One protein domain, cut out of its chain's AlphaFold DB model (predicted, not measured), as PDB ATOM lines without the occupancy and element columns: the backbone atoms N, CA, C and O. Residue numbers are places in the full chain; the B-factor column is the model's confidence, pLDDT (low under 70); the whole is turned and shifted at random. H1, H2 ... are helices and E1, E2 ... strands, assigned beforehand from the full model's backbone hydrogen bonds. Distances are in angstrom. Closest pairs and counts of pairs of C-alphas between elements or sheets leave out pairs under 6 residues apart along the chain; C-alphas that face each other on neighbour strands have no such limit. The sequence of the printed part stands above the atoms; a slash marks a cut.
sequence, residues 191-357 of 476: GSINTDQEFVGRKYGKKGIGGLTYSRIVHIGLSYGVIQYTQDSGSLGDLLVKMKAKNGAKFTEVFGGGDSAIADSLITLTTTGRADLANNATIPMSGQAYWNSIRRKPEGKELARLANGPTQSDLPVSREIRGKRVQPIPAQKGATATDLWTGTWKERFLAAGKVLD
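This is residues 191 to 357 of the 476 residues of the protein "Murein DD-endopeptidase MepM/ murein hydrolase activator NlpD" of Duganella sp. 1224 (UniProt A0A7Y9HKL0). Four helices, H2, H3, H4 and H7, cluster at one end of the domain, and H5 and H6 make a corner at the other; the small two-stranded sheet E1 E2 lies between, beside H7, and long loops join the parts. The 167 printed residues hold seven named helices and two antiparallel named strands, in the order E1 H1 E2 H2 H3 H4 H5 H6 H7. The class is mostly helix, though under half of the residues are in named elements. The whole is compact, with a radius of gyration of the C-alphas of 16.5 A and spans of 50 by 37 by 27 A.

E1, residues 193 to 195, and E2, residues 222 to 224, are antiparallel neighbours; N 194 and O 223, 2.9 A apart, are within hydrogen-bond range. The closest C-alphas of E1 and H7, residues 343 to 352, are those of Ile 193 and Leu 350, 7.6 A apart. H3, residues 248 to 256, touches H7, with C-alphas 255 and 348 closest at 5.9 A. H4, residues 260 to 271, touches H3 about perpendicular, at 82 degrees, C-alphas 256 and 263 being closest at 4.1 A. With residues 266 to 271 alone H4 touches H2, residues 235 to 246, opposite ways; C-alphas 237 and 270 are closest at 4.3 A. H5, residues 287 to 294, and H6, residues 298 to 307, are close but not clearly touching, with C-alphas 294 and 300 closest at 4.9 A. H1, residues 197 to 200, touches no helix. In H2 to H7 every O i to N i+4 pair is within hydrogen-bond range; H1 is too short for one.

E1 begins at C-alpha 193, (-10.093, 33.464, 24.323), and H7 ends at C-alpha 352, (-21.118, 31.637, 23.229). H2 measures 16.6 A and H4 16.5 A from first to last C-alpha.

The C-alphas farthest apart, of Ala 249 and Pro 310, are 51.0 A apart. The printed part has no cut. The links H1 to E2, H4 to H5 and H6 to H7 are long. Residues 197 to 215 and 309 to 317 have pLDDT under 70.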
ATOM      1  N   GLY A 191     -16.093  36.176  21.166       86.25
ATOM      2  CA  GLY A 191     -15.661  34.828  21.533       86.25
ATOM      3  C   GLY A 191     -14.156  34.709  21.777       86.25
ATOM      4  O   GLY A 191     -13.671  33.593  21.945       86.25
ATOM      5  N   SER A 192     -13.413  35.822  21.777       84.62
ATOM      6  CA  SER A 192     -11.960  35.840  21.975       84.62
ATOM      7  C   SER A 192     -11.569  35.127  23.263       84.62
ATOM      8  O   SER A 192     -12.081  35.443  24.335       84.62
ATOM      9  N   ILE A 193     -10.626  34.192  23.170       85.62
ATOM     10  CA  ILE A 193     -10.093  33.464  24.323       85.62
ATOM     11  C   ILE A 193      -8.577  33.592  24.423       85.62
ATOM     12  O   ILE A 193      -7.855  33.454  23.433       85.62
ATOM     13  N   ASN A 194      -8.090  33.745  25.651       83.00
ATOM     14  CA  ASN A 194      -6.726  33.410  26.029       83.00
ATOM     15  C   ASN A 194      -6.752  32.094  26.819       83.00
ATOM     16  O   ASN A 194      -7.423  31.975  27.843       83.00
ATOM     17  N   THR A 195      -6.032  31.088  26.319       80.12
ATOM     18  CA  THR A 195      -6.057  29.707  26.839       80.12
ATOM     19  C   THR A 195      -5.047  29.490  27.968       80.12
ATOM     20  O   THR A 195      -4.281  28.533  27.931       80.12
ATOM     21  N   ASP A 196      -5.006  30.419  28.929       75.00
ATOM     22  CA  ASP A 196      -3.961  30.495  29.962       75.00
ATOM     23  C   ASP A 196      -2.544  30.548  29.345       75.00
ATOM     24  O   ASP A 196      -1.552  30.100  29.913       75.00
ATOM     25  N   GLN A 197      -2.427  31.098  28.127       62.28
ATOM     26  CA  GLN A 197      -1.156  31.126  27.397       62.28
ATOM     27  C   GLN A 197      -0.138  32.039  28.056       62.28
ATOM     28  O   GLN A 197       1.051  31.872  27.808       62.28
ATOM     29  N   GLU A 198      -0.587  32.981  28.886       57.75
ATOM     30  CA  GLU A 198       0.304  33.763  29.734       57.75
ATOM     31  C   GLU A 198       1.173  32.818  30.560       57.75
ATOM     32  O   GLU A 198       2.385  32.930  30.430       57.75
ATOM     33  N   PHE A 199       0.577  31.812  31.223       55.00
ATOM     34  CA  PHE A 199       1.271  30.749  31.962       55.00
ATOM     35  C   PHE A 199       2.276  29.948  31.098       55.00
ATOM     36  O   PHE A 199       3.367  29.571  31.532       55.00
ATOM     37  N   VAL A 200       1.921  29.691  29.834       53.28
ATOM     38  CA  VAL A 200       2.638  28.772  28.921       53.28
ATOM     39  C   VAL A 200       3.633  29.495  27.987       53.28
ATOM     40  O   VAL A 200       4.445  28.862  27.304       53.28
ATOM     41  N   GLY A 201       3.615  30.829  27.954       46.78
ATOM     42  CA  GLY A 201       4.012  31.664  26.811       46.78
ATOM     43  C   GLY A 201       5.477  31.645  26.363       46.78
ATOM     44  O   GLY A 201       5.789  32.229  25.330       46.78
ATOM     45  N   ARG A 202       6.387  30.965  27.070       46.72
ATOM     46  CA  ARG A 202       7.777  30.765  26.603       46.72
ATOM     47  C   ARG A 202       8.139  29.324  26.243       46.72
ATOM     48  O   ARG A 202       9.207  29.112  25.681       46.72
ATOM     49  N   LYS A 203       7.251  28.345  26.461       39.56
ATOM     50  CA  LYS A 203       7.524  26.921  26.178       39.56
ATOM     51  C   LYS A 203       7.630  26.596  24.671       39.56
ATOM     52  O   LYS A 203       8.085  25.517  24.317       39.56
ATOM     53  N   TYR A 204       7.250  27.529  23.787       34.84
ATOM     54  CA  TYR A 204       7.154  27.318  22.330       34.84
ATOM     55  C   TYR A 204       7.858  28.384  21.465       34.84
ATOM     56  O   TYR A 204       7.453  28.620  20.330       34.84
ATOM     57  N   GLY A 205       8.885  29.072  21.977       35.62
ATOM     58  CA  GLY A 205       9.727  29.957  21.152       35.62
ATOM     59  C   GLY A 205       9.068  31.249  20.642       35.62
ATOM     60  O   GLY A 205       9.689  31.994  19.887       35.62
ATOM     61  N   LYS A 206       7.841  31.573  21.070       35.22
ATOM     62  CA  LYS A 206       7.302  32.930  20.923       35.22
ATOM     63  C   LYS A 206       7.933  33.823  21.992       35.22
ATOM     64  O   LYS A 206       8.107  33.395  23.134       35.22
ATOM     65  N   LYS A 207       8.251  35.078  21.647       37.09
ATOM     66  CA  LYS A 207       8.419  36.127  22.662       37.09
ATOM     67  C   LYS A 207       7.097  36.158  23.432       37.09
ATOM     68  O   LYS A 207       6.110  36.659  22.905       37.09
ATOM     69  N   GLY A 208       7.042  35.553  24.621       39.41
ATOM     70  CA  GLY A 208       5.915  35.763  25.532       39.41
ATOM     71  C   GLY A 208       5.704  37.265  25.742       39.41
ATOM     72  O   GLY A 208       6.590  38.052  25.401       39.41
ATOM     73  N   ILE A 209       4.570  37.677  26.313       38.66
ATOM     74  CA  ILE A 209       4.376  39.078  26.711       38.66
ATOM     75  C   ILE A 209       5.546  39.441  27.638       38.66
ATOM     76  O   ILE A 209       5.668  38.931  28.755       38.66
ATOM     77  N   GLY A 210       6.507  40.205  27.119       35.12
ATOM     78  CA  GLY A 210       7.754  40.489  27.813       35.12
ATOM     79  C   GLY A 210       7.455  41.250  29.102       35.12
ATOM     80  O   GLY A 210       6.774  42.264  29.065       35.12
ATOM     81  N   GLY A 211       7.965  40.771  30.240       47.66
ATOM     82  CA  GLY A 211       8.010  41.558  31.480       47.66
ATOM     83  C   GLY A 211       6.997  41.213  32.577       47.66
ATOM     84  O   GLY A 211       7.110  41.768  33.669       47.66
ATOM     85  N   LEU A 212       6.060  40.279  32.376       51.06
ATOM     86  CA  LEU A 212       5.136  39.873  33.446       51.06
ATOM     87  C   LEU A 212       5.722  38.727  34.281       51.06
ATOM     88  O   LEU A 212       5.640  37.556  33.913       51.06
ATOM     89  N   THR A 213       6.301  39.064  35.434       55.62
ATOM     90  CA  THR A 213       6.967  38.126  36.364       55.62
ATOM     91  C   THR A 213       6.085  36.981  36.868       55.62
ATOM     92  O   THR A 213       6.615  35.971  37.316       55.62
ATOM     93  N   TYR A 214       4.758  37.117  36.792       67.38
ATOM     94  CA  TYR A 214       3.805  36.113  37.271       67.38
ATOM     95  C   TYR A 214       3.402  35.078  36.214       67.38
ATOM     96  O   TYR A 214       2.902  34.016  36.576       67.38
ATOM     97  N   SER A 215       3.653  35.356  34.931       66.12
ATOM     98  CA  SER A 215       3.201  34.565  33.774       66.12
ATOM     99  C   SER A 215       3.782  33.147  33.699       66.12
ATOM    100  O   SER A 215       3.588  32.451  32.731       66.12
ATOM    101  N   ARG A 216       4.553  32.682  34.680       72.56
ATOM    102  CA  ARG A 216       5.056  31.293  34.740       72.56
ATOM    103  C   ARG A 216       4.890  30.684  36.126       72.56
ATOM    104  O   ARG A 216       5.498  29.673  36.442       72.56
ATOM    105  N   ILE A 217       4.135  31.377  36.971       81.31
ATOM    106  CA  ILE A 217       3.944  31.075  38.385       81.31
ATOM    107  C   ILE A 217       2.452  30.962  38.665       81.31
ATOM    108  O   ILE A 217       2.058  30.093  39.423       81.31
ATOM    109  N   VAL A 218       1.629  31.823  38.066       85.94
ATOM    110  CA  VAL A 218       0.201  31.928  38.360       85.94
ATOM    111  C   VAL A 218      -0.620  31.523  37.147       85.94
ATOM    112  O   VAL A 218      -0.439  32.093  36.073       85.94
ATOM    113  N   HIS A 219      -1.568  30.612  37.346       88.75
ATOM    114  CA  HIS A 219      -2.638  30.377  36.383       88.75
ATOM    115  C   HIS A 219      -3.697  31.470  36.507       88.75
ATOM    116  O   HIS A 219      -4.353  31.590  37.546       88.75
ATOM    117  N   ILE A 220      -3.889  32.241  35.439       87.44
ATOM    118  CA  ILE A 220      -5.017  33.179  35.325       87.44
ATOM    119  C   ILE A 220      -6.276  32.431  34.864       87.44
ATOM    120  O   ILE A 220      -7.406  32.840  35.151       87.44
ATOM    121  N   GLY A 221      -6.069  31.289  34.208       91.69
ATOM    122  CA  GLY A 221      -7.112  30.453  33.649       91.69
ATOM    123  C   GLY A 221      -7.633  31.013  32.333       91.69
ATOM    124  O   GLY A 221      -6.901  31.640  31.568       91.69
ATOM    125  N   LEU A 222      -8.912  30.771  32.050       93.00
ATOM    126  CA  LEU A 222      -9.532  31.306  30.844       93.00
ATOM    127  C   LEU A 222      -9.729  32.824  30.977       93.00
ATOM    128  O   LEU A 222     -10.426  33.281  31.887       93.00
ATOM    129  N   SER A 223      -9.185  33.587  30.029       91.00
ATOM    130  CA  SER A 223      -9.632  34.960  29.764       91.00
ATOM    131  C   SER A 223     -10.533  34.944  28.539       91.00
ATOM    132  O   SER A 223     -10.171  34.348  27.524       91.00
ATOM    133  N   TYR A 224     -11.715  35.547  28.637       92.88
ATOM    134  CA  TYR A 224     -12.760  35.426  27.624       92.88
ATOM    135  C   TYR A 224     -13.342  36.784  27.224       92.88
ATOM    136  O   TYR A 224     -13.486  37.675  28.056       92.88
ATOM    137  N   GLY A 225     -13.744  36.917  25.966       90.56
ATOM    138  CA  GLY A 225     -14.588  37.999  25.481       90.56
ATOM    139  C   GLY A 225     -13.859  39.284  25.098       90.56
ATOM    140  O   GLY A 225     -12.627  39.360  25.066       90.56
ATOM    141  N   VAL A 226     -14.661  40.308  24.811       86.56
ATOM    142  CA  VAL A 226     -14.254  41.586  24.194       86.56
ATOM    143  C   VAL A 226     -13.180  42.361  24.940       86.56
ATOM    144  O   VAL A 226     -12.414  43.083  24.312       86.56
ATOM    145  N   ILE A 227     -13.114  42.210  26.261       86.75
ATOM    146  CA  ILE A 227     -12.112  42.865  27.112       86.75
ATOM    147  C   ILE A 227     -11.367  41.862  28.003       86.75
ATOM    148  O   ILE A 227     -10.788  42.243  29.016       86.75
ATOM    149  N   GLN A 228     -11.385  40.577  27.626       88.44
ATOM    150  CA  GLN A 228     -10.642  39.503  28.296       88.44
ATOM    151  C   GLN A 228     -10.989  39.344  29.793       88.44
ATOM    152  O   GLN A 228     -10.115  39.354  30.657       88.44
ATOM    153  N   TYR A 229     -12.273  39.133  30.107       93.00
ATOM    154  CA  TYR A 229     -12.748  38.806  31.457       93.00
ATOM    155  C   TYR A 229     -12.075  37.532  31.966       93.00
ATOM    156  O   TYR A 229     -12.219  36.465  31.364       93.00
ATOM    157  N   THR A 230     -11.336  37.633  33.068       92.50
ATOM    158  CA  THR A 230     -10.487  36.538  33.548       92.50
ATOM    159  C   THR A 230     -11.180  35.678  34.597       92.50
ATOM    160  O   THR A 230     -11.869  36.178  35.493       92.50
ATOM    161  N   GLN A 231     -10.946  34.369  34.512       95.81
ATOM    162  CA  GLN A 231     -11.398  33.381  35.487       95.81
ATOM    163  C   GLN A 231     -10.835  33.665  36.886       95.81
ATOM    164  O   GLN A 231     -11.592  33.712  37.854       95.81
ATOM    165  N   ASP A 232      -9.527  33.915  37.012       94.25
ATOM    166  CA  ASP A 232      -8.894  34.140  38.317       94.25
ATOM    167  C   ASP A 232      -9.413  35.390  39.042       94.25
ATOM    168  O   ASP A 232      -9.611  35.356  40.259       94.25
ATOM    169  N   SER A 233      -9.695  36.485  38.324       92.44
ATOM    170  CA  SER A 233     -10.218  37.712  38.950       92.44
ATOM    171  C   SER A 233     -11.657  37.569  39.448       92.44
ATOM    172  O   SER A 233     -12.053  38.291  40.361       92.44
ATOM    173  N   GLY A 234     -12.420  36.631  38.879       95.00
ATOM    174  CA  GLY A 234     -13.858  36.483  39.102       95.00
ATOM    175  C   GLY A 234     -14.724  37.288  38.131       95.00
ATOM    176  O   GLY A 234     -15.924  37.047  38.062       95.00
ATOM    177  N   SER A 235     -14.133  38.170  37.316       95.50
ATOM    178  CA  SER A 235     -14.888  38.944  36.318       95.50
ATOM    179  C   SER A 235     -15.577  38.050  35.282       95.50
ATOM    180  O   SER A 235     -16.689  38.353  34.861       95.50
ATOM    181  N   LEU A 236     -14.979  36.907  34.922       97.50
ATOM    182  CA  LEU A 236     -15.657  35.914  34.087       97.50
ATOM    183  C   LEU A 236     -16.917  35.357  34.769       97.50
ATOM    184  O   LEU A 236     -17.938  35.175  34.114       97.50
ATOM    185  N   GLY A 237     -16.865  35.110  36.079       97.94
ATOM    186  CA  GLY A 237     -18.020  34.637  36.838       97.94
ATOM    187  C   GLY A 237     -19.145  35.662  36.883       97.94
ATOM    188  O   GLY A 237     -20.289  35.322  36.589       97.94
ATOM    189  N   ASP A 238     -18.815  36.927  37.147       98.00
ATOM    190  CA  ASP A 238     -19.788  38.027  37.140       98.00
ATOM    191  C   ASP A 238     -20.463  38.182  35.765       98.00
ATOM    192  O   ASP A 238     -21.682  38.349  35.674       98.00
ATOM    193  N   LEU A 239     -19.687  38.058  34.682       98.38
ATOM    194  CA  LEU A 239     -20.202  38.073  33.314       98.38
ATOM    195  C   LEU A 239     -21.196  36.922  33.069       98.38
ATOM    196  O   LEU A 239     -22.267  37.130  32.496       98.38
ATOM    197  N   LEU A 240     -20.860  35.704  33.500       98.62
ATOM    198  CA  LEU A 240     -21.714  34.525  33.323       98.62
ATOM    199  C   LEU A 240     -23.012  34.628  34.138       98.62
ATOM    200  O   LEU A 240     -24.074  34.259  33.638       98.62
ATOM    201  N   VAL A 241     -22.953  35.191  35.350       98.69
ATOM    202  CA  VAL A 241     -24.146  35.502  36.159       98.69
ATOM    203  C   VAL A 241     -25.063  36.468  35.412       98.69
ATOM    204  O   VAL A 241     -26.266  36.216  35.318       98.69
ATOM    205  N   LYS A 242     -24.506  37.535  34.826       98.38
ATOM    206  CA  LYS A 242     -25.278  38.495  34.023       98.38
ATOM    207  C   LYS A 242     -25.905  37.842  32.792       98.38
ATOM    208  O   LYS A 242     -27.072  38.098  32.505       98.38
ATOM    209  N   MET A 243     -25.190  36.942  32.115       98.00
ATOM    210  CA  MET A 243     -25.751  36.193  30.987       98.00
ATOM    211  C   MET A 243     -26.911  35.294  31.414       98.00
ATOM    212  O   MET A 243     -27.958  35.297  30.771       98.00
ATOM    213  N   LYS A 244     -26.761  34.555  32.520       98.44
ATOM    214  CA  LYS A 244     -27.843  33.723  33.061       98.44
ATOM    215  C   LYS A 244     -29.060  34.566  33.455       98.44
ATOM    216  O   LYS A 244     -30.185  34.133  33.225       98.44
ATOM    217  N   ALA A 245     -28.843  35.755  34.015       98.25
ATOM    218  CA  ALA A 245     -29.921  36.676  34.363       98.25
ATOM    219  C   ALA A 245     -30.647  37.225  33.122       98.25
ATOM    220  O   ALA A 245     -31.873  37.292  33.127       98.25
ATOM    221  N   LYS A 246     -29.917  37.571  32.050       96.31
ATOM    222  CA  LYS A 246     -30.515  38.066  30.800       96.31
ATOM    223  C   LYS A 246     -31.269  36.970  30.044       96.31
ATOM    224  O   LYS A 246     -32.377  37.205  29.577       96.31
ATOM    225  N   ASN A 247     -30.681  35.778  29.917       97.88
ATOM    226  CA  ASN A 247     -31.287  34.657  29.201       97.88
ATOM    227  C   ASN A 247     -30.825  33.299  29.761       97.88
ATOM    228  O   ASN A 247     -29.928  32.641  29.225       97.88
ATOM    229  N   GLY A 248     -31.464  32.856  30.846       98.12
ATOM    230  CA  GLY A 248     -31.108  31.616  31.546       98.12
ATOM    231  C   GLY A 248     -31.283  30.343  30.710       98.12
ATOM    232  O   GLY A 248     -30.491  29.405  30.842       98.12
ATOM    233  N   ALA A 249     -32.274  30.318  29.814       98.12
ATOM    234  CA  ALA A 249     -32.506  29.192  28.911       98.12
ATOM    235  C   ALA A 249     -31.352  29.048  27.910       98.12
ATOM    236  O   ALA A 249     -30.736  27.984  27.824       98.12
ATOM    237  N   LYS A 250     -30.987  30.141  27.223       97.88
ATOM    238  CA  LYS A 250     -29.852  30.140  26.292       97.88
ATOM    239  C   LYS A 250     -28.524  29.897  27.010       97.88
ATOM    240  O   LYS A 250     -27.672  29.190  26.480       97.88
ATOM    241  N   PHE A 251     -28.353  30.424  28.224       98.44
ATOM    242  CA  PHE A 251     -27.180  30.142  29.053       98.44
ATOM    243  C   PHE A 251     -27.026  28.639  29.323       98.44
ATOM    244  O   PHE A 251     -25.950  28.081  29.117       98.44
ATOM    245  N   THR A 252     -28.110  27.969  29.722       98.44
ATOM    246  CA  THR A 252     -28.113  26.525  30.003       98.44
ATOM    247  C   THR A 252     -27.875  25.696  28.742       98.44
ATOM    248  O   THR A 252     -27.106  24.735  28.768       98.44
ATOM    249  N   GLU A 253     -28.481  26.078  27.619       97.75
ATOM    250  CA  GLU A 253     -28.237  25.455  26.316       97.75
ATOM    251  C   GLU A 253     -26.746  25.505  25.947       97.75
ATOM    252  O   GLU A 253     -26.139  24.473  25.668       97.75
ATOM    253  N   VAL A 254     -26.139  26.693  26.007       97.00
ATOM    254  CA  VAL A 254     -24.770  26.929  25.533       97.00
ATOM    255  C   VAL A 254     -23.727  26.379  26.501       97.00
ATOM    256  O   VAL A 254     -22.837  25.637  26.092       97.00
ATOM    257  N   PHE A 255     -23.821  26.719  27.787       97.81
ATOM    258  CA  PHE A 255     -22.795  26.373  28.774       97.81
ATOM    259  C   PHE A 255     -23.063  25.054  29.493       97.81
ATOM    260  O   PHE A 255     -22.116  24.384  29.894       97.81
ATOM    261  N   GLY A 256     -24.325  24.652  29.623       96.50
ATOM    262  CA  GLY A 256     -24.714  23.369  30.210       96.50
ATOM    263  C   GLY A 256     -24.816  22.230  29.199       96.50
ATOM    264  O   GLY A 256     -24.817  21.066  29.591       96.50
ATOM    265  N   GLY A 257     -24.915  22.532  27.898       95.00
ATOM    266  CA  GLY A 257     -25.360  21.542  26.914       95.00
ATOM    267  C   GLY A 257     -26.787  21.062  27.193       95.00
ATOM    268  O   GLY A 257     -27.092  19.899  26.955       95.00
ATOM    269  N   GLY A 258     -27.624  21.932  27.771       95.88
ATOM    270  CA  GLY A 258     -28.981  21.615  28.225       95.88
ATOM    271  C   GLY A 258     -29.093  21.181  29.693       95.88
ATOM    272  O   GLY A 258     -30.205  21.128  30.208       95.88
ATOM    273  N   ASP A 259     -27.983  20.922  30.392       97.75
ATOM    274  CA  ASP A 259     -27.983  20.559  31.817       97.75
ATOM    275  C   ASP A 259     -27.741  21.793  32.707       97.75
ATOM    276  O   ASP A 259     -26.664  22.401  32.688       97.75
ATOM    277  N   SER A 260     -28.742  22.167  33.510       97.31
ATOM    278  CA  SER A 260     -28.666  23.333  34.397       97.31
ATOM    279  C   SER A 260     -27.657  23.161  35.533       97.31
ATOM    280  O   SER A 260     -27.039  24.139  35.937       97.31
ATOM    281  N   ALA A 261     -27.434  21.941  36.031       97.00
ATOM    282  CA  ALA A 261     -26.458  21.697  37.091       97.00
ATOM    283  C   ALA A 261     -25.023  21.873  36.575       97.00
ATOM    284  O   ALA A 261     -24.175  22.433  37.271       97.00
ATOM    285  N   ILE A 262     -24.755  21.456  35.332       97.56
ATOM    286  CA  ILE A 262     -23.470  21.719  34.668       97.56
ATOM    287  C   ILE A 262     -23.273  23.222  34.456       97.56
ATOM    288  O   ILE A 262     -22.211  23.749  34.796       97.56
ATOM    289  N   ALA A 263     -24.296  23.924  33.958       97.62
ATOM    290  CA  ALA A 263     -24.240  25.371  33.763       97.62
ATOM    291  C   ALA A 263     -23.997  26.126  35.087       97.62
ATOM    292  O   ALA A 263     -23.178  27.045  35.145       97.62
ATOM    293  N   ASP A 264     -24.640  25.699  36.173       97.12
ATOM    294  CA  ASP A 264     -24.499  26.318  37.492       97.12
ATOM    295  C   ASP A 264     -23.133  26.046  38.118       97.12
ATOM    296  O   ASP A 264     -22.544  26.944  38.721       97.12
ATOM    297  N   SER A 265     -22.568  24.857  37.893       96.50
ATOM    298  CA  SER A 265     -21.215  24.530  38.352       96.50
ATOM    299  C   SER A 265     -20.146  25.449  37.750       96.50
ATOM    300  O   SER A 265     -19.175  25.786  38.430       96.50
ATOM    301  N   LEU A 266     -20.349  25.917  36.510       98.12
ATOM    302  CA  LEU A 266     -19.476  26.898  35.865       98.12
ATOM    303  C   LEU A 266     -19.542  28.255  36.580       98.12
ATOM    304  O   LEU A 266     -18.495  28.851  36.846       98.12
ATOM    305  N   ILE A 267     -20.742  28.735  36.927       97.69
ATOM    306  CA  ILE A 267     -20.911  29.976  37.700       97.69
ATOM    307  C   ILE A 267     -20.265  29.829  39.077       97.69
ATOM    308  O   ILE A 267     -19.486  30.694  39.477       97.69
ATOM    309  N   THR A 268     -20.528  28.733  39.794       96.88
ATOM    310  CA  THR A 268     -19.924  28.480  41.110       96.88
ATOM    311  C   THR A 268     -18.401  28.487  41.025       96.88
ATOM    312  O   THR A 268     -17.750  29.234  41.752       96.88
ATOM    313  N   LEU A 269     -17.822  27.732  40.083       97.31
ATOM    314  CA  LEU A 269     -16.379  27.718  39.860       97.31
ATOM    315  C   LEU A 269     -15.833  29.132  39.648       97.31
ATOM    316  O   LEU A 269     -14.864  29.509  40.290       97.31
ATOM    317  N   THR A 270     -16.428  29.906  38.747       97.25
ATOM    318  CA  THR A 270     -15.864  31.186  38.293       97.25
ATOM    319  C   THR A 270     -16.144  32.363  39.232       97.25
ATOM    320  O   THR A 270     -15.515  33.406  39.082       97.25
ATOM    321  N   THR A 271     -17.025  32.210  40.223       95.75
ATOM    322  CA  THR A 271     -17.339  33.249  41.221       95.75
ATOM    323  C   THR A 271     -16.671  32.956  42.566       95.75
ATOM    324  O   THR A 271     -15.778  33.690  43.007       95.75
ATOM    325  N   THR A 272     -17.056  31.849  43.200       92.56
ATOM    326  CA  THR A 272     -16.649  31.467  44.561       92.56
ATOM    327  C   THR A 272     -15.634  30.324  44.591       92.56
ATOM    328  O   THR A 272     -15.045  30.052  45.639       92.56
ATOM    329  N   GLY A 273     -15.388  29.679  43.451       92.12
ATOM    330  CA  GLY A 273     -14.623  28.443  43.378       92.12
ATOM    331  C   GLY A 273     -15.476  27.222  43.711       92.12
ATOM    332  O   GLY A 273     -16.580  27.326  44.242       92.12
ATOM    333  N   ARG A 274     -14.971  26.030  43.378       88.12
ATOM    334  CA  ARG A 274     -15.709  24.785  43.637       88.12
ATOM    335  C   ARG A 274     -16.049  24.638  45.123       88.12
ATOM    336  O   ARG A 274     -15.209  24.895  45.987       88.12
ATOM    337  N   ALA A 275     -17.257  24.156  45.405       82.62
ATOM    338  CA  ALA A 275     -17.771  24.022  46.767       82.62
ATOM    339  C   ALA A 275     -16.889  23.134  47.665       82.62
ATOM    340  O   ALA A 275     -16.685  23.453  48.833       82.62
ATOM    341  N   ASP A 276     -16.297  22.069  47.120       84.31
ATOM    342  CA  ASP A 276     -15.410  21.165  47.863       84.31
ATOM    343  C   ASP A 276     -14.069  21.809  48.260       84.31
ATOM    344  O   ASP A 276     -13.395  21.346  49.177       84.31
ATOM    345  N   LEU A 277     -13.703  22.921  47.620       85.00
ATOM    346  CA  LEU A 277     -12.512  23.707  47.939       85.00
ATOM    347  C   LEU A 277     -12.837  24.950  48.776       85.00
ATOM    348  O   LEU A 277     -11.917  25.653  49.206       85.00
ATOM    349  N   ALA A 278     -14.117  25.237  49.036       76.06
ATOM    350  CA  ALA A 278     -14.552  26.464  49.702       76.06
ATOM    351  C   ALA A 278     -13.883  26.644  51.074       76.06
ATOM    352  O   ALA A 278     -13.361  27.723  51.362       76.06
ATOM    353  N   ASN A 279     -13.768  25.562  51.847       81.94
ATOM    354  CA  ASN A 279     -13.174  25.567  53.189       81.94
ATOM    355  C   ASN A 279     -11.665  25.284  53.207       81.94
ATOM    356  O   ASN A 279     -11.041  25.325  54.265       81.94
ATOM    357  N   ASN A 280     -11.047  25.013  52.053       85.69
ATOM    358  CA  ASN A 280      -9.609  24.796  51.997       85.69
ATOM    359  C   ASN A 280      -8.877  26.146  52.112       85.69
ATOM    360  O   ASN A 280      -8.874  26.944  51.173       85.69
ATOM    361  N   ALA A 281      -8.274  26.408  53.274       85.06
ATOM    362  CA  ALA A 281      -7.541  27.645  53.552       85.06
ATOM    363  C   ALA A 281      -6.183  27.729  52.829       85.06
ATOM    364  O   ALA A 281      -5.619  28.813  52.711       85.06
ATOM    365  N   THR A 282      -5.659  26.603  52.332       86.44
ATOM    366  CA  THR A 282      -4.356  26.554  51.644       86.44
ATOM    367  C   THR A 282      -4.433  27.027  50.194       86.44
ATOM    368  O   THR A 282      -3.427  27.452  49.631       86.44
ATOM    369  N   ILE A 283      -5.627  26.996  49.596       88.94
ATOM    370  CA  ILE A 283      -5.852  27.443  48.222       88.94
ATOM    371  C   ILE A 283      -6.399  28.872  48.280       88.94
ATOM    372  O   ILE A 283      -7.448  29.101  48.885       88.94
ATOM    373  N   PRO A 284      -5.738  29.860  47.662       92.94
ATOM    374  CA  PRO A 284      -6.255  31.217  47.645       92.94
ATOM    375  C   PRO A 284      -7.472  31.322  46.725       92.94
ATOM    376  O   PRO A 284      -7.612  30.566  45.770       92.94
ATOM    377  N   MET A 285      -8.346  32.303  46.955       93.56
ATOM    378  CA  MET A 285      -9.470  32.553  46.043       93.56
ATOM    379  C   MET A 285      -8.988  32.914  44.625       93.56
ATOM    380  O   MET A 285      -9.443  32.327  43.645       93.56
ATOM    381  N   SER A 286      -8.021  33.838  44.550       93.50
ATOM    382  CA  SER A 286      -7.312  34.251  43.334       93.50
ATOM    383  C   SER A 286      -5.822  33.968  43.497       93.50
ATOM    384  O   SER A 286      -5.197  34.402  44.472       93.50
ATOM    385  N   GLY A 287      -5.252  33.265  42.524       92.25
ATOM    386  CA  GLY A 287      -3.822  33.025  42.428       92.25
ATOM    387  C   GLY A 287      -3.042  34.323  42.232       92.25
ATOM    388  O   GLY A 287      -2.020  34.524  42.886       92.25
ATOM    389  N   GLN A 288      -3.554  35.255  41.419       89.50
ATOM    390  CA  GLN A 288      -2.882  36.530  41.166       89.50
ATOM    391  C   GLN A 288      -2.842  37.418  42.413       89.50
ATOM    392  O   GLN A 288      -1.811  38.019  42.727       89.50
ATOM    393  N   ALA A 289      -3.948  37.494  43.160       90.38
ATOM    394  CA  ALA A 289      -4.001  38.227  44.421       90.38
ATOM    395  C   ALA A 289      -3.030  37.629  45.450       90.38
ATOM    396  O   ALA A 289      -2.288  38.363  46.109       90.38
ATOM    397  N   TYR A 290      -2.978  36.298  45.535       93.00
ATOM    398  CA  TYR A 290      -2.025  35.608  46.395       93.00
ATOM    399  C   TYR A 290      -0.576  35.890  45.992       93.00
ATOM    400  O   TYR A 290       0.213  36.308  46.840       93.00
ATOM    401  N   TRP A 291      -0.242  35.786  44.704       90.81
ATOM    402  CA  TRP A 291       1.075  36.152  44.187       90.81
ATOM    403  C   TRP A 291       1.456  37.586  44.553       90.81
ATOM    404  O   TRP A 291       2.535  37.823  45.094       90.81
ATOM    405  N   ASN A 292       0.556  38.550  44.347       89.44
ATOM    406  CA  ASN A 292       0.789  39.944  44.723       89.44
ATOM    407  C   ASN A 292       1.107  40.117  46.218       89.44
ATOM    408  O   ASN A 292       1.908  40.992  46.560       89.44
ATOM    409  N   SER A 293       0.547  39.268  47.086       92.62
ATOM    410  CA  SER A 293       0.810  39.281  48.530       92.62
ATOM    411  C   SER A 293       2.174  38.691  48.924       92.62
ATOM    412  O   SER A 293       2.720  39.061  49.967       92.62
ATOM    413  N   ILE A 294       2.751  37.804  48.100       92.19
ATOM    414  CA  ILE A 294       4.011  37.105  48.412       92.19
ATOM    415  C   ILE A 294       5.202  37.528  47.547       92.19
ATOM    416  O   ILE A 294       6.335  37.342  47.972       92.19
ATOM    417  N   ARG A 295       4.997  38.140  46.374       89.06
ATOM    418  CA  ARG A 295       6.051  38.398  45.364       89.06
ATOM    419  C   ARG A 295       7.249  39.223  45.849       89.06
ATOM    420  O   ARG A 295       8.296  39.221  45.213       89.06
ATOM    421  N   ARG A 296       7.098  39.969  46.950       91.06
ATOM    422  CA  ARG A 296       8.173  40.761  47.583       91.06
ATOM    423  C   ARG A 296       8.823  40.064  48.787       91.06
ATOM    424  O   ARG A 296       9.850  40.543  49.264       91.06
ATOM    425  N   LYS A 297       8.240  38.963  49.267       93.75
ATOM    426  CA  LYS A 297       8.716  38.146  50.393       93.75
ATOM    427  C   LYS A 297       9.743  37.105  49.918       93.75
ATOM    428  O   LYS A 297       9.829  36.877  48.706       93.75
ATOM    429  N   PRO A 298      10.526  36.485  50.822       93.31
ATOM    430  CA  PRO A 298      11.516  35.473  50.449       93.31
ATOM    431  C   PRO A 298      10.941  34.348  49.582       93.31
ATOM    432  O   PRO A 298      11.537  33.998  48.567       93.31
ATOM    433  N   GLU A 299       9.745  33.855  49.903       88.38
ATOM    434  CA  GLU A 299       9.105  32.747  49.188       88.38
ATOM    435  C   GLU A 299       8.727  33.144  47.755       88.38
ATOM    436  O   GLU A 299       8.966  32.398  46.806       88.38
ATOM    437  N   GLY A 300       8.178  34.350  47.574       88.06
ATOM    438  CA  GLY A 300       7.833  34.862  46.249       88.06
ATOM    439  C   GLY A 300       9.065  35.195  45.405       88.06
ATOM    440  O   GLY A 300       9.078  34.914  44.207       88.06
ATOM    441  N   LYS A 301      10.125  35.740  46.016       88.00
ATOM    442  CA  LYS A 301      11.410  35.969  45.334       88.00
ATOM    443  C   LYS A 301      12.030  34.655  44.858       88.00
ATOM    444  O   LYS A 301      12.535  34.604  43.740       88.00
ATOM    445  N   GLU A 302      11.940  33.600  45.665       85.25
ATOM    446  CA  GLU A 302      12.428  32.274  45.289       85.25
ATOM    447  C   GLU A 302      11.614  31.667  44.139       85.25
ATOM    448  O   GLU A 302      12.194  31.205  43.159       85.25
ATOM    449  N   LEU A 303      10.278  31.753  44.182       82.50
ATOM    450  CA  LEU A 303       9.428  31.332  43.060       82.50
ATOM    451  C   LEU A 303       9.753  32.098  41.769       82.50
ATOM    452  O   LEU A 303       9.861  31.488  40.708       82.50
ATOM    453  N   ALA A 304       9.973  33.415  41.847       81.31
ATOM    454  CA  ALA A 304      10.395  34.214  40.696       81.31
ATOM    455  C   ALA A 304      11.763  33.781  40.157       81.31
ATOM    456  O   ALA A 304      11.949  33.722  38.940       81.31
ATOM    457  N   ARG A 305      12.722  33.480  41.039       79.69
ATOM    458  CA  ARG A 305      14.049  32.995  40.651       79.69
ATOM    459  C   ARG A 305      13.950  31.650  39.929       79.69
ATOM    460  O   ARG A 305      14.539  31.504  38.862       79.69
ATOM    461  N   LEU A 306      13.184  30.707  40.479       77.00
ATOM    462  CA  LEU A 306      12.952  29.387  39.886       77.00
ATOM    463  C   LEU A 306      12.261  29.499  38.527       77.00
ATOM    464  O   LEU A 306      12.735  28.933  37.542       77.00
ATOM    465  N   ALA A 307      11.194  30.295  38.445       74.69
ATOM    466  CA  ALA A 307      10.496  30.532  37.191       74.69
ATOM    467  C   ALA A 307      11.436  31.132  36.133       74.69
ATOM    468  O   ALA A 307      11.415  30.703  34.986       74.69
ATOM    469  N   ASN A 308      12.319  32.067  36.489       72.75
ATOM    470  CA  ASN A 308      13.223  32.734  35.541       72.75
ATOM    471  C   ASN A 308      14.595  32.049  35.363       72.75
ATOM    472  O   ASN A 308      15.492  32.648  34.768       72.75
ATOM    473  N   GLY A 309      14.767  30.814  35.848       64.12
ATOM    474  CA  GLY A 309      16.017  30.058  35.741       64.12
ATOM    475  C   GLY A 309      16.451  29.734  34.296       64.12
ATOM    476  O   GLY A 309      15.634  29.791  33.373       64.12
ATOM    477  N   PRO A 310      17.733  29.373  34.086       53.06
ATOM    478  CA  PRO A 310      18.376  29.259  32.768       53.06
ATOM    479  C   PRO A 310      17.774  28.193  31.839       53.06
ATOM    480  O   PRO A 310      17.822  28.351  30.624       53.06
ATOM    481  N   THR A 311      17.169  27.144  32.388       56.75
ATOM    482  CA  THR A 311      16.488  26.073  31.639       56.75
ATOM    483  C   THR A 311      15.047  26.430  31.262       56.75
ATOM    484  O   THR A 311      14.476  25.815  30.370       56.75
ATOM    485  N   GLN A 312      14.442  27.437  31.910       54.91
ATOM    486  CA  GLN A 312      13.061  27.899  31.688       54.91
ATOM    487  C   GLN A 312      11.980  26.780  31.664       54.91
ATOM    488  O   GLN A 312      10.845  27.020  31.245       54.91
ATOM    489  N   SER A 313      12.275  25.587  32.184       52.34
ATOM    490  CA  SER A 313      11.391  24.410  32.195       52.34
ATOM    491  C   SER A 313      11.017  23.905  33.595       52.34
ATOM    492  O   SER A 313      10.194  23.002  33.705       52.34
ATOM    493  N   ASP A 314      11.575  24.494  34.658       51.78
ATOM    494  CA  ASP A 314      11.768  23.773  35.927       51.78
ATOM    495  C   ASP A 314      10.899  24.250  37.101       51.78
ATOM    496  O   ASP A 314      11.231  23.959  38.250       51.78
ATOM    497  N   LEU A 315       9.797  24.976  36.875       65.25
ATOM    498  CA  LEU A 315       8.816  25.131  37.954       65.25
ATOM    499  C   LEU A 315       7.976  23.843  37.994       65.25
ATOM    500  O   LEU A 315       7.203  23.617  37.063       65.25
ATOM    501  N   PRO A 316       8.135  22.957  38.998       67.94
ATOM    502  CA  PRO A 316       7.313  21.758  39.068       67.94
ATOM    503  C   PRO A 316       5.851  22.156  39.290       67.94
ATOM    504  O   PRO A 316       5.586  23.153  39.959       67.94
ATOM    505  N   VAL A 317       4.909  21.338  38.808       67.88
ATOM    506  CA  VAL A 317       3.455  21.583  38.941       67.88
ATOM    507  C   VAL A 317       3.046  21.878  40.392       67.88
ATOM    508  O   VAL A 317       2.193  22.716  40.659       67.88
ATOM    509  N   SER A 318       3.723  21.262  41.366       71.25
ATOM    510  CA  SER A 318       3.509  21.497  42.802       71.25
ATOM    511  C   SER A 318       3.864  22.908  43.295       71.25
ATOM    512  O   SER A 318       3.570  23.250  44.439       71.25
ATOM    513  N   ARG A 319       4.530  23.719  42.470       75.94
ATOM    514  CA  ARG A 319       4.939  25.099  42.759       75.94
ATOM    515  C   ARG A 319       4.161  26.124  41.929       75.94
ATOM    516  O   ARG A 319       4.399  27.320  42.092       75.94
ATOM    517  N   GLU A 320       3.241  25.677  41.077       86.12
ATOM    518  CA  GLU A 320       2.308  26.536  40.352       86.12
ATOM    519  C   GLU A 320       1.242  27.071  41.318       86.12
ATOM    520  O   GLU A 320       0.712  26.358  42.172       86.12
ATOM    521  N   ILE A 321       0.922  28.353  41.198       89.31
ATOM    522  CA  ILE A 321      -0.114  29.018  41.976       89.31
ATOM    523  C   ILE A 321      -1.413  28.951  41.187       89.31
ATOM    524  O   ILE A 321      -1.540  29.511  40.096       89.31
ATOM    525  N   ARG A 322      -2.413  28.321  41.795       90.75
ATOM    526  CA  ARG A 322      -3.741  28.153  41.218       90.75
ATOM    527  C   ARG A 322      -4.807  28.526  42.242       90.75
ATOM    528  O   ARG A 322      -4.797  28.028  43.365       90.75
ATOM    529  N   GLY A 323      -5.704  29.437  41.868       93.25
ATOM    530  CA  GLY A 323      -6.792  29.892  42.736       93.25
ATOM    531  C   GLY A 323      -7.962  28.906  42.802       93.25
ATOM    532  O   GLY A 323      -8.090  28.011  41.963       93.25
ATOM    533  N   LYS A 324      -8.875  29.099  43.762       95.12
ATOM    534  CA  LYS A 324     -10.132  28.329  43.875       95.12
ATOM    535  C   LYS A 324     -11.007  28.467  42.631       95.12
ATOM    536  O   LYS A 324     -11.710  27.522  42.279       95.12
ATOM    537  N   ARG A 325     -10.942  29.623  41.963       95.94
ATOM    538  CA  ARG A 325     -11.673  29.867  40.717       95.94
ATOM    539  C   ARG A 325     -11.071  29.206  39.490       95.94
ATOM    540  O   ARG A 325     -11.770  29.049  38.497       95.94
ATOM    541  N   VAL A 326      -9.804  28.804  39.546       95.19
ATOM    542  CA  VAL A 326      -9.063  28.251  38.405       95.19
ATOM    543  C   VAL A 326      -8.878  26.752  38.610       95.19
ATOM    544  O   VAL A 326      -7.791  26.273  38.902       95.19
ATOM    545  N   GLN A 327      -9.960  25.989  38.519       94.62
ATOM    546  CA  GLN A 327      -9.961  24.551  38.798       94.62
ATOM    547  C   GLN A 327     -10.699  23.794  37.696       94.62
ATOM    548  O   GLN A 327     -11.637  24.345  37.114       94.62
ATOM    549  N   PRO A 328     -10.323  22.535  37.422       95.38
ATOM    550  CA  PRO A 328     -11.037  21.730  36.450       95.38
ATOM    551  C   PRO A 328     -12.431  21.351  36.971       95.38
ATOM    552  O   PRO A 328     -12.607  21.019  38.155       95.38
ATOM    553  N   ILE A 329     -13.413  21.350  36.065       96.50
ATOM    554  CA  ILE A 329     -14.791  20.888  36.303       96.50
ATOM    555  C   ILE A 329     -15.285  20.023  35.131       96.50
ATOM    556  O   ILE A 329     -14.835  20.210  33.998       96.50
ATOM    557  N   PRO A 330     -16.184  19.053  35.366       96.25
ATOM    558  CA  PRO A 330     -16.707  18.206  34.298       96.25
ATOM    559  C   PRO A 330     -17.650  18.988  33.373       96.25
ATOM    560  O   PRO A 330     -18.521  19.714  33.840       96.25
ATOM    561  N   ALA A 331     -17.505  18.823  32.055       94.75
ATOM    562  CA  ALA A 331     -18.381  19.468  31.065       94.75
ATOM    563  C   ALA A 331     -19.719  18.731  30.848       94.75
ATOM    564  O   ALA A 331     -20.621  19.252  30.183       94.75
ATOM    565  N   GLN A 332     -19.832  17.514  31.383       94.44
ATOM    566  CA  GLN A 332     -20.994  16.631  31.312       94.44
ATOM    567  C   GLN A 332     -21.065  15.787  32.588       94.44
ATOM    568  O   GLN A 332     -20.045  15.518  33.227       94.44
ATOM    569  N   LYS A 333     -22.262  15.329  32.955       93.00
ATOM    570  CA  LYS A 333     -22.459  14.490  34.139       93.00
ATOM    571  C   LYS A 333     -21.632  13.201  34.042       93.00
ATOM    572  O   LYS A 333     -21.753  12.454  33.078       93.00
ATOM    573  N   GLY A 334     -20.800  12.945  35.052       90.94
ATOM    574  CA  GLY A 334     -19.937  11.757  35.122       90.94
ATOM    575  C   GLY A 334     -18.661  11.819  34.274       90.94
ATOM    576  O   GLY A 334     -17.856  10.894  34.347       90.94
ATOM    577  N   ALA A 335     -18.441  12.887  33.501       93.12
ATOM    578  CA  ALA A 335     -17.208  13.063  32.742       93.12
ATOM    579  C   ALA A 335     -16.025  13.447  33.646       93.12
ATOM    580  O   ALA A 335     -16.193  13.953  34.757       93.12
ATOM    581  N   THR A 336     -14.807  13.251  33.144       94.69
ATOM    582  CA  THR A 336     -13.593  13.757  33.792       94.69
ATOM    583  C   THR A 336     -13.594  15.286  33.810       94.69
ATOM    584  O   THR A 336     -13.995  15.936  32.844       94.69
ATOM    585  N   ALA A 337     -13.133  15.866  34.917       95.69
ATOM    586  CA  ALA A 337     -12.991  17.305  35.049       95.69
ATOM    587  C   ALA A 337     -11.851  17.833  34.164       95.69
ATOM    588  O   ALA A 337     -10.750  17.283  34.184       95.69
ATOM    589  N   THR A 338     -12.097  18.918  33.429       95.25
ATOM    590  CA  THR A 338     -11.095  19.568  32.573       95.25
ATOM    591  C   THR A 338     -11.048  21.069  32.832       95.25
ATOM    592  O   THR A 338     -12.010  21.658  33.329       95.25
ATOM    593  N   ASP A 339      -9.926  21.702  32.492       95.12
ATOM    594  CA  ASP A 339      -9.797  23.158  32.539       95.12
ATOM    595  C   ASP A 339     -10.705  23.828  31.491       95.12
ATOM    596  O   ASP A 339     -10.922  23.288  30.399       95.12
ATOM    597  N   LEU A 340     -11.203  25.033  31.797       96.56
ATOM    598  CA  LEU A 340     -12.178  25.739  30.950       96.56
ATOM    599  C   LEU A 340     -11.640  26.096  29.555       96.56
ATOM    600  O   LEU A 340     -12.408  26.222  28.607       96.56
ATOM    601  N   TRP A 341     -10.322  26.239  29.412       91.81
ATOM    602  CA  TRP A 341      -9.658  26.531  28.138       91.81
ATOM    603  C   TRP A 341      -9.353  25.282  27.298       91.81
ATOM    604  O   TRP A 341      -8.630  25.364  26.301       91.81
ATOM    605  N   THR A 342      -9.905  24.125  27.667       89.31
ATOM    606  CA  THR A 342      -9.698  22.848  26.975       89.31
ATOM    607  C   THR A 342     -11.023  22.174  26.616       89.31
ATOM    608  O   THR A 342     -12.066  22.480  27.198       89.31
ATOM    609  N   GLY A 343     -10.973  21.254  25.645       92.06
ATOM    610  CA  GLY A 343     -12.090  20.380  25.274       92.06
ATOM    611  C   GLY A 343     -13.423  21.104  25.060       92.06
ATOM    612  O   GLY A 343     -13.478  22.205  24.510       92.06
ATOM    613  N   THR A 344     -14.495  20.483  25.548       95.50
ATOM    614  CA  THR A 344     -15.877  20.957  25.392       95.50
ATOM    615  C   THR A 344     -16.119  22.333  26.009       95.50
ATOM    616  O   THR A 344     -16.894  23.111  25.463       95.50
ATOM    617  N   TRP A 345     -15.457  22.682  27.118       96.56
ATOM    618  CA  TRP A 345     -15.612  24.017  27.703       96.56
ATOM    619  C   TRP A 345     -15.131  25.104  26.750       96.56
ATOM    620  O   TRP A 345     -15.871  26.051  26.482       96.56
ATOM    621  N   LYS A 346     -13.943  24.928  26.164       93.56
ATOM    622  CA  LYS A 346     -13.404  25.857  25.167       93.56
ATOM    623  C   LYS A 346     -14.360  26.031  23.987       93.56
ATOM    624  O   LYS A 346     -14.614  27.156  23.569       93.56
ATOM    625  N   GLU A 347     -14.899  24.932  23.466       93.12
ATOM    626  CA  GLU A 347     -15.859  24.958  22.357       93.12
ATOM    627  C   GLU A 347     -17.138  25.722  22.719       93.12
ATOM    628  O   GLU A 347     -17.608  26.538  21.926       93.12
ATOM    629  N   ARG A 348     -17.663  25.529  23.937       96.19
ATOM    630  CA  ARG A 348     -18.834  26.262  24.440       96.19
ATOM    631  C   ARG A 348     -18.572  27.760  24.555       96.19
ATOM    632  O   ARG A 348     -19.417  28.538  24.132       96.19
ATOM    633  N   PHE A 349     -17.405  28.176  25.050       95.88
ATOM    634  CA  PHE A 349     -17.034  29.596  25.091       95.88
ATOM    635  C   PHE A 349     -16.913  30.199  23.685       95.88
ATOM    636  O   PHE A 349     -17.496  31.248  23.419       95.88
ATOM    637  N   LEU A 350     -16.250  29.514  22.748       90.12
ATOM    638  CA  LEU A 350     -16.170  29.967  21.352       90.12
ATOM    639  C   LEU A 350     -17.560  30.087  20.700       90.12
ATOM    640  O   LEU A 350     -17.824  31.028  19.950       90.12
ATOM    641  N   ALA A 351     -18.472  29.156  20.995       90.44
ATOM    642  CA  ALA A 351     -19.854  29.207  20.521       90.44
ATOM    643  C   ALA A 351     -20.666  30.330  21.190       90.44
ATOM    644  O   ALA A 351     -21.467  30.991  20.525       90.44
ATOM    645  N   ALA A 352     -20.439  30.588  22.478       94.25
ATOM    646  CA  ALA A 352     -21.118  31.637  23.229       94.25
ATOM    647  C   ALA A 352     -20.838  33.033  22.657       94.25
ATOM    648  O   ALA A 352     -21.725  33.885  22.661       94.25
ATOM    649  N   GLY A 353     -19.655  33.250  22.071       88.81
ATOM    650  CA  GLY A 353     -19.300  34.504  21.403       88.81
ATOM    651  C   GLY A 353     -20.236  34.895  20.255       88.81
ATOM    652  O   GLY A 353     -20.260  36.057  19.863       88.81
ATOM    653  N   LYS A 354     -21.035  33.952  19.733       86.31
ATOM    654  CA  LYS A 354     -22.001  34.171  18.640       86.31
ATOM    655  C   LYS A 354     -23.415  34.505  19.131       86.31
ATOM    656  O   LYS A 354     -24.307  34.737  18.320       86.31
ATOM    657  N   VAL A 355     -23.650  34.465  20.441       88.69
ATOM    658  CA  VAL A 355     -24.974  34.666  21.042       88.69
ATOM    659  C   VAL A 355     -25.193  36.155  21.282       88.69
ATOM    660  O   VAL A 355     -24.546  36.722  22.154       88.69
ATOM    661  N   LEU A 356     -26.124  36.777  20.551       85.94
ATOM    662  CA  LEU A 356     -26.378  38.227  20.614       85.94
ATOM    663  C   LEU A 356     -26.614  38.740  22.041       85.94
ATOM    664  O   LEU A 356     -25.972  39.704  22.446       85.94
ATOM    665  N   ASP A 357     -27.457  38.061  22.825       88.06
ATOM    666  CA  ASP A 357     -27.707  38.442  24.223       88.06
ATOM    667  C   ASP A 357     -26.414  38.459  25.044       88.06
ATOM    668  O   ASP A 357     -26.229  39.320  25.902       88.06
TER     669      ASP A 357